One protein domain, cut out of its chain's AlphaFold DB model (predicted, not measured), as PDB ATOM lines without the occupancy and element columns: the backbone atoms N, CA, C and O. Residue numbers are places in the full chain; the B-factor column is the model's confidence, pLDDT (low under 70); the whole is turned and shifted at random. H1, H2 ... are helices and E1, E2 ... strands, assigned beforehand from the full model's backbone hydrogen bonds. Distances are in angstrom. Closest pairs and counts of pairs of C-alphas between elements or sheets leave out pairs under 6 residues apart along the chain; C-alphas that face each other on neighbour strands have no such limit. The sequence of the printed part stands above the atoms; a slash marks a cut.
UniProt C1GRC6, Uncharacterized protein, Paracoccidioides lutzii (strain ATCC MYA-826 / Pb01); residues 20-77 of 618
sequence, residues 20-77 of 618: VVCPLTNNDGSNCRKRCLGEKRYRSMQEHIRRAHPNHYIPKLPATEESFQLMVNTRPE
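This is residues 20 to 77 of the 618 residues of an uncharacterized protein of Paracoccidioides lutzii (strain ATCC MYA-826 / Pb01) (UniProt C1GRC6). Two short helices, H1 and H2, lie side by side and run the same way, and beside them the first part of the printed stretch makes a long loop that goes out and folds back, its two ends joined where residues 20 to 21 pair with residues 35 to 36 of the short strand E1. From the end of H1 a second loop, residues 53 to 64, folds back to the beginning of H2. The printed part has 58 residues, with one named strand and two named helices in the order E1, H1, H2; the class is mostly helix, with 24 residues, under half, in named elements. The whole is compact, with a radius of gyration of the C-alphas of 10.5 A, and rounded, with spans of 30 by 21 by 16 A.

The printed part begins at Val 20, C-alpha at (45.024, 23.263, 24.745), and residues 20 to 34 hold no named element. E1 follows with residues 35 to 37, Arg 35 to Leu 37. H1 has residues 41 to 52, its first and last C-alphas 16.1 A apart; C-alpha 41 is at (51.086, 24.259, 25.890). Residues 53 to 64 again hold no named element. H2 has residues 65 to 73, 12.1 A from first to last C-alpha, and ends with C-alpha 73 at (43.164, 8.375, 21.801).

Residues 20 to 21 form a short antiparallel pairing with residues 35 to 36 of E1, and E1 pairs with no named strand. A tight link of 3 residues joins E1 to H1. The closest C-alphas of E1 and H1 are those of Cys 36 and Met 45, 6.0 A apart. H1 touches H2 with residues 42 to 46 alone, and the closest C-alphas of the two are those of Tyr 42 and Glu 65, 6.6 A apart. The lines of H1 and H2 stand at a shallow tilt of 28 degrees. Both helices run the same way, with 11.1 A from centre to centre. E1 and H2 are apart. In H2 every O i to N i+4 pair is within hydrogen-bond range; in H1 7 of 8 are.

The two C-alphas farthest apart are those of Gly 38 and Glu 77, at 32.2 A, and the C-alphas of Val 20 and Glu 77, the first and last printed, are 24.9 A apart. The printed part has no cut. The link from H1 to H2 is long, with 12 residues. The mean pLDDT of the printed part is 87.0, and residues 75 to 77 are under 70.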
ATOM      1  N   VAL A  20      45.484  24.659  24.849       90.06
ATOM      2  CA  VAL A  20      45.024  23.263  24.745       90.06
ATOM      3  C   VAL A  20      44.248  22.905  26.008       90.06
ATOM      4  O   VAL A  20      44.607  23.335  27.109       90.06
ATOM      5  N   VAL A  21      43.189  22.110  25.869       91.71
ATOM      6  CA  VAL A  21      42.320  21.698  26.980       91.71
ATOM      7  C   VAL A  21      42.369  20.183  27.118       91.71
ATOM      8  O   VAL A  21      42.272  19.482  26.117       91.71
ATOM      9  N   CYS A  22      42.520  19.672  28.342       92.57
ATOM     10  CA  CYS A  22      42.491  18.233  28.598       92.57
ATOM     11  C   CYS A  22      41.062  17.695  28.380       92.57
ATOM     12  O   CYS A  22      40.158  18.141  29.095       92.57
ATOM     13  N   PRO A  23      40.834  16.761  27.432       89.62
ATOM     14  CA  PRO A  23      39.515  16.183  27.175       89.62
ATOM     15  C   PRO A  23      39.247  14.927  28.021       89.62
ATOM     16  O   PRO A  23      38.144  14.390  27.984       89.62
ATOM     17  N   LEU A  24      40.258  14.443  28.754       88.97
ATOM     18  CA  LEU A  24      40.186  13.231  29.563       88.97
ATOM     19  C   LEU A  24      39.303  13.436  30.801       88.97
ATOM     20  O   LEU A  24      39.249  14.518  31.394       88.97
ATOM     21  N   THR A  25      38.648  12.362  31.228       90.50
ATOM     22  CA  THR A  25      37.965  12.299  32.519       90.50
ATOM     23  C   THR A  25      38.948  12.010  33.653       90.50
ATOM     24  O   THR A  25      39.941  11.293  33.501       90.50
ATOM     25  N   ASN A  26      38.672  12.604  34.808       85.32
ATOM     26  CA  ASN A  26      39.280  12.254  36.085       85.32
ATOM     27  C   ASN A  26      38.714  10.914  36.596       85.32
ATOM     28  O   ASN A  26      37.708  10.414  36.090       85.32
ATOM     29  N   ASN A  27      39.322  10.355  37.645       81.89
ATOM     30  CA  ASN A  27      38.886   9.086  38.249       81.89
ATOM     31  C   ASN A  27      37.477   9.153  38.877       81.89
ATOM     32  O   ASN A  27      36.820   8.127  39.008       81.89
ATOM     33  N   ASP A  28      36.997  10.346  39.236       78.59
ATOM     34  CA  ASP A  28      35.626  10.624  39.697       78.59
ATOM     35  C   ASP A  28      34.613  10.809  38.544       78.59
ATOM     36  O   ASP A  28      33.464  11.181  38.769       78.59
ATOM     37  N   GLY A  29      35.025  10.583  37.292       81.51
ATOM     38  CA  GLY A  29      34.178  10.717  36.103       81.51
ATOM     39  C   GLY A  29      33.953  12.160  35.633       81.51
ATOM     40  O   GLY A  29      33.457  12.362  34.523       81.51
ATOM     41  N   SER A  30      34.350  13.177  36.409       85.64
ATOM     42  CA  SER A  30      34.328  14.564  35.937       85.64
ATOM     43  C   SER A  30      35.292  14.773  34.764       85.64
ATOM     44  O   SER A  30      36.382  14.206  34.709       85.64
ATOM     45  N   ASN A  31      34.909  15.609  33.797       88.79
ATOM     46  CA  ASN A  31      35.818  16.030  32.730       88.79
ATOM     47  C   ASN A  31      36.879  16.971  33.324       88.79
ATOM     48  O   ASN A  31      36.520  17.975  33.949       88.79
ATOM     49  N   CYS A  32      38.163  16.667  33.115       87.60
ATOM     50  CA  CYS A  32      39.258  17.385  33.760       87.60
ATOM     51  C   CYS A  32      39.334  18.862  33.356       87.60
ATOM     52  O   CYS A  32      39.649  19.716  34.188       87.60
ATOM     53  N   ARG A  33      39.034  19.180  32.086       88.13
ATOM     54  CA  ARG A  33      38.932  20.550  31.535       88.13
ATOM     55  C   ARG A  33      40.147  21.463  31.768       88.13
ATOM     56  O   ARG A  33      40.057  22.668  31.516       88.13
ATOM     57  N   LYS A  34      41.290  20.943  32.232       90.10
ATOM     58  CA  LYS A  34      42.470  21.767  32.519       90.10
ATOM     59  C   LYS A  34      42.961  22.428  31.236       90.10
ATOM     60  O   LYS A  34      43.200  21.751  30.240       90.10
ATOM     61  N   ARG A  35      43.147  23.745  31.286       92.20
ATOM     62  CA  ARG A  35      43.630  24.568  30.172       92.20
ATOM     63  C   ARG A  35      45.132  24.805  30.352       92.20
ATOM     64  O   ARG A  35      45.557  25.263  31.413       92.20
ATOM     65  N   CYS A  36      45.932  24.490  29.340       91.23
ATOM     66  CA  CYS A  36      47.367  24.772  29.288       91.23
ATOM     67  C   CYS A  36      47.625  25.797  28.176       91.23
ATOM     68  O   CYS A  36      47.130  25.630  27.065       91.23
ATOM     69  N   LEU A  37      48.366  26.865  28.488       89.58
ATOM     70  CA  LEU A  37      48.482  28.063  27.649       89.58
ATOM     71  C   LEU A  37      49.932  28.345  27.220       89.58
ATOM     72  O   LEU A  37      50.876  28.008  27.942       89.58
ATOM     73  N   GLY A  38      50.079  29.034  26.088       85.85
ATOM     74  CA  GLY A  38      51.334  29.564  25.549       85.85
ATOM     75  C   GLY A  38      52.154  28.557  24.738       85.85
ATOM     76  O   GLY A  38      51.778  27.403  24.574       85.85
ATOM     77  N   GLU A  39      53.327  28.985  24.272       86.10
ATOM     78  CA  GLU A  39      54.243  28.213  23.409       86.10
ATOM     79  C   GLU A  39      54.500  26.770  23.902       86.10
ATOM     80  O   GLU A  39      54.555  25.821  23.126       86.10
ATOM     81  N   LYS A  40      54.595  26.572  25.224       89.98
ATOM     82  CA  LYS A  40      54.848  25.260  25.853       89.98
ATOM     83  C   LYS A  40      53.559  24.525  26.256       89.98
ATOM     84  O   LYS A  40      53.609  23.644  27.122       89.98
ATOM     85  N   ARG A  41      52.419  24.839  25.620       92.05
ATOM     86  CA  ARG A  41      51.086  24.259  25.890       92.05
ATOM     87  C   ARG A  41      51.091  22.728  25.917       92.05
ATOM     88  O   ARG A  41      50.694  22.156  26.932       92.05
ATOM     89  N   TYR A  42      51.663  22.066  24.909       92.28
ATOM     90  CA  TYR A  42      51.757  20.597  24.865       92.28
ATOM     91  C   TYR A  42      52.689  20.005  25.937       92.28
ATOM     92  O   TYR A  42      52.328  19.005  26.550       92.28
ATOM     93  N   ARG A  43      53.825  20.642  26.272       91.64
ATOM     94  CA  ARG A  43      54.688  20.206  27.401       91.64
ATOM     95  C   ARG A  43      53.950  20.286  28.742       91.64
ATOM     96  O   ARG A  43      54.036  19.369  29.555       91.64
ATOM     97  N   SER A  44      53.204  21.369  28.961       92.41
ATOM     98  CA  SER A  44      52.385  21.577  30.163       92.41
ATOM     99  C   SER A  44      51.208  20.592  30.246       92.41
ATOM    100  O   SER A  44      50.857  20.129  31.336       92.41
ATOM    101  N   MET A  45      50.635  20.222  29.097       91.52
ATOM    102  CA  MET A  45      49.574  19.219  28.979       91.52
ATOM    103  C   MET A  45      50.097  17.789  29.195       91.52
ATOM    104  O   MET A  45      49.522  17.044  29.981       91.52
ATOM    105  N   GLN A  46      51.236  17.420  28.606       92.49
ATOM    106  CA  GLN A  46      51.886  16.120  28.816       92.49
ATOM    107  C   GLN A  46      52.256  15.903  30.296       92.49
ATOM    108  O   GLN A  46      51.946  14.858  30.870       92.49
ATOM    109  N   GLU A  47      52.826  16.918  30.956       92.62
ATOM    110  CA  GLU A  47      53.121  16.898  32.398       92.62
ATOM    111  C   GLU A  47      51.851  16.883  33.273       92.62
ATOM    112  O   GLU A  47      51.868  16.368  34.393       92.62
ATOM    113  N   HIS A  48      50.727  17.407  32.777       93.70
ATOM    114  CA  HIS A  48      49.431  17.274  33.438       93.70
ATOM    115  C   HIS A  48      48.870  15.854  33.327       93.70
ATOM    116  O   HIS A  48      48.498  15.289  34.357       93.70
ATOM    117  N   ILE A  49      48.842  15.272  32.123       91.95
ATOM    118  CA  ILE A  49      48.375  13.901  31.878       91.95
ATOM    119  C   ILE A  49      49.194  12.925  32.736       91.95
ATOM    120  O   ILE A  49      48.613  12.113  33.450       91.95
ATOM    121  N   ARG A  50      50.521  13.107  32.813       92.66
ATOM    122  CA  ARG A  50      51.415  12.331  33.695       92.66
ATOM    123  C   ARG A  50      51.035  12.358  35.185       92.66
ATOM    124  O   ARG A  50      51.353  11.414  35.900       92.66
ATOM    125  N   ARG A  51      50.401  13.434  35.671       92.53
ATOM    126  CA  ARG A  51      50.018  13.604  37.088       92.53
ATOM    127  C   ARG A  51      48.562  13.242  37.389       92.53
ATOM    128  O   ARG A  51      48.295  12.767  38.483       92.53
ATOM    129  N   ALA A  52      47.638  13.516  36.468       90.64
ATOM    130  CA  ALA A  52      46.193  13.380  36.691       90.64
ATOM    131  C   ALA A  52      45.571  12.163  35.989       90.64
ATOM    132  O   ALA A  52      44.592  11.609  36.476       90.64
ATOM    133  N   HIS A  53      46.153  11.730  34.868       90.33
ATOM    134  CA  HIS A  53      45.649  10.637  34.036       90.33
ATOM    135  C   HIS A  53      46.787   9.649  33.705       90.33
ATOM    136  O   HIS A  53      47.089   9.441  32.528       90.33
ATOM    137  N   PRO A  54      47.454   9.042  34.711       89.13
ATOM    138  CA  PRO A  54      48.660   8.230  34.502       89.13
ATOM    139  C   PRO A  54      48.457   7.084  33.498       89.13
ATOM    140  O   PRO A  54      49.367   6.780  32.731       89.13
ATOM    141  N   ASN A  55      47.249   6.518  33.428       85.83
ATOM    142  CA  ASN A  55      46.875   5.457  32.486       85.83
ATOM    143  C   ASN A  55      47.018   5.899  31.011       85.83
ATOM    144  O   ASN A  55      47.436   5.111  30.161       85.83
ATOM    145  N   HIS A  56      46.734   7.177  30.731       86.59
ATOM    146  CA  HIS A  56      46.785   7.805  29.405       86.59
ATOM    147  C   HIS A  56      48.164   8.412  29.076       86.59
ATOM    148  O   HIS A  56      48.430   8.781  27.935       86.59
ATOM    149  N   TYR A  57      49.078   8.522  30.049       91.54
ATOM    150  CA  TYR A  57      50.407   9.093  29.825       91.54
ATOM    151  C   TYR A  57      51.329   8.117  29.086       91.54
ATOM    152  O   TYR A  57      51.642   7.039  29.593       91.54
ATOM    153  N   ILE A  58      51.837   8.500  27.916       87.49
ATOM    154  CA  ILE A  58      52.766   7.675  27.133       87.49
ATOM    155  C   ILE A  58      54.194   8.232  27.302       87.49
ATOM    156  O   ILE A  58      54.482   9.331  26.822       87.49
ATOM    157  N   PRO A  59      55.108   7.511  27.987       87.38
ATOM    158  CA  PRO A  59      56.501   7.929  28.115       87.38
ATOM    159  C   PRO A  59      57.208   8.016  26.759       87.38
ATOM    160  O   PRO A  59      56.859   7.306  25.822       87.38
ATOM    161  N   LYS A  60      58.267   8.829  26.698       84.00
ATOM    162  CA  LYS A  60      59.152   9.035  25.535       84.00
ATOM    163  C   LYS A  60      58.527   9.692  24.291       84.00
ATOM    164  O   LYS A  60      59.297  10.060  23.410       84.00
ATOM    165  N   LEU A  61      57.210   9.911  24.210       84.39
ATOM    166  CA  LEU A  61      56.651  10.709  23.109       84.39
ATOM    167  C   LEU A  61      57.156  12.166  23.169       84.39
ATOM    168  O   LEU A  61      57.227  12.737  24.267       84.39
ATOM    169  N   PRO A  62      57.465  12.798  22.019       87.93
ATOM    170  CA  PRO A  62      57.831  14.211  21.966       87.93
ATOM    171  C   PRO A  62      56.661  15.086  22.435       87.93
ATOM    172  O   PRO A  62      55.517  14.651  22.473       87.93
ATOM    173  N   ALA A  63      56.914  16.342  22.798       86.39
ATOM    174  CA  ALA A  63      55.864  17.235  23.295       86.39
ATOM    175  C   ALA A  63      55.141  17.987  22.156       86.39
ATOM    176  O   ALA A  63      55.097  19.218  22.159       86.39
ATOM    177  N   THR A  64      54.631  17.238  21.175       89.30
ATOM    178  CA  THR A  64      53.892  17.724  19.994       89.30
ATOM    179  C   THR A  64      52.376  17.553  20.152       89.30
ATOM    180  O   THR A  64      51.896  16.925  21.098       89.30
ATOM    181  N   GLU A  65      51.615  18.096  19.201       88.58
ATOM    182  CA  GLU A  65      50.167  17.884  19.089       88.58
ATOM    183  C   GLU A  65      49.803  16.413  18.866       88.58
ATOM    184  O   GLU A  65      48.947  15.876  19.566       88.58
ATOM    185  N   GLU A  66      50.518  15.730  17.974       89.22
ATOM    186  CA  GLU A  66      50.336  14.303  17.676       89.22
ATOM    187  C   GLU A  66      50.481  13.441  18.936       89.22
ATOM    188  O   GLU A  66      49.677  12.550  19.185       89.22
ATOM    189  N   SER A  67      51.470  13.746  19.779       86.81
ATOM    190  CA  SER A  67      51.695  13.079  21.064       86.81
ATOM    191  C   SER A  67      50.554  13.298  22.056       86.81
ATOM    192  O   SER A  67      50.116  12.358  22.724       86.81
ATOM    193  N   PHE A  68      50.018  14.520  22.124       88.15
ATOM    194  CA  PHE A  68      48.813  14.806  22.899       88.15
ATOM    195  C   PHE A  68      47.606  14.022  22.366       88.15
ATOM    196  O   PHE A  68      46.919  13.371  23.154       88.15
ATOM    197  N   GLN A  69      47.396  13.998  21.049       89.75
ATOM    198  CA  GLN A  69      46.300  13.254  20.434       89.75
ATOM    199  C   GLN A  69      46.448  11.736  20.625       89.75
ATOM    200  O   GLN A  69      45.458  11.058  20.887       89.75
ATOM    201  N   LEU A  70      47.673  11.198  20.585       88.07
ATOM    202  CA  LEU A  70      47.968   9.802  20.919       88.07
ATOM    203  C   LEU A  70      47.648   9.493  22.387       88.07
ATOM    204  O   LEU A  70      46.987   8.491  22.652       88.07
ATOM    205  N   MET A  71      48.043  10.346  23.340       88.12
ATOM    206  CA  MET A  71      47.689  10.171  24.762       88.12
ATOM    207  C   MET A  71      46.173  10.256  25.009       88.12
ATOM    208  O   MET A  71      45.661   9.556  25.876       88.12
ATOM    209  N   VAL A  72      45.447  11.074  24.242       86.19
ATOM    210  CA  VAL A  72      43.979  11.183  24.316       86.19
ATOM    211  C   VAL A  72      43.271   9.983  23.673       86.19
ATOM    212  O   VAL A  72      42.277   9.503  24.213       86.19
ATOM    213  N   ASN A  73      43.777   9.479  22.546       86.55
ATOM    214  CA  ASN A  73      43.164   8.375  21.801       86.55
ATOM    215  C   ASN A  73      43.522   6.985  22.364       86.55
ATOM    216  O   ASN A  73      42.783   6.027  22.129       86.55
ATOM    217  N   THR A  74      44.640   6.850  23.085       77.39
ATOM    218  CA  THR A  74      45.090   5.568  23.654       77.39
ATOM    219  C   THR A  74      44.178   5.142  24.799       77.39
ATOM    220  O   THR A  74      44.299   5.618  25.928       77.39
ATOM    221  N   ARG A  75      43.264   4.213  24.504       62.28
ATOM    222  CA  ARG A  75      42.355   3.629  25.498       62.28
ATOM    223  C   ARG A  75      43.149   2.863  26.568       62.28
ATOM    224  O   ARG A  75      44.067   2.124  26.204       62.28
ATOM    225  N   PRO A  76      42.786   2.969  27.862       62.41
ATOM    226  CA  PRO A  76      43.523   2.317  28.948       62.41
ATOM    227  C   PRO A  76      43.614   0.788  28.781       62.41
ATOM    228  O   PRO A  76      44.687   0.220  28.991       62.41
ATOM    229  N   GLU A  77      42.546   0.144  28.295       49.58
ATOM    230  CA  GLU A  77      42.478  -1.291  27.960       49.58
ATOM    231  C   GLU A  77      43.585  -1.807  27.031       49.58
ATOM    232  O   GLU A  77      43.931  -2.984  27.085       49.58
TER     233      GLU A  77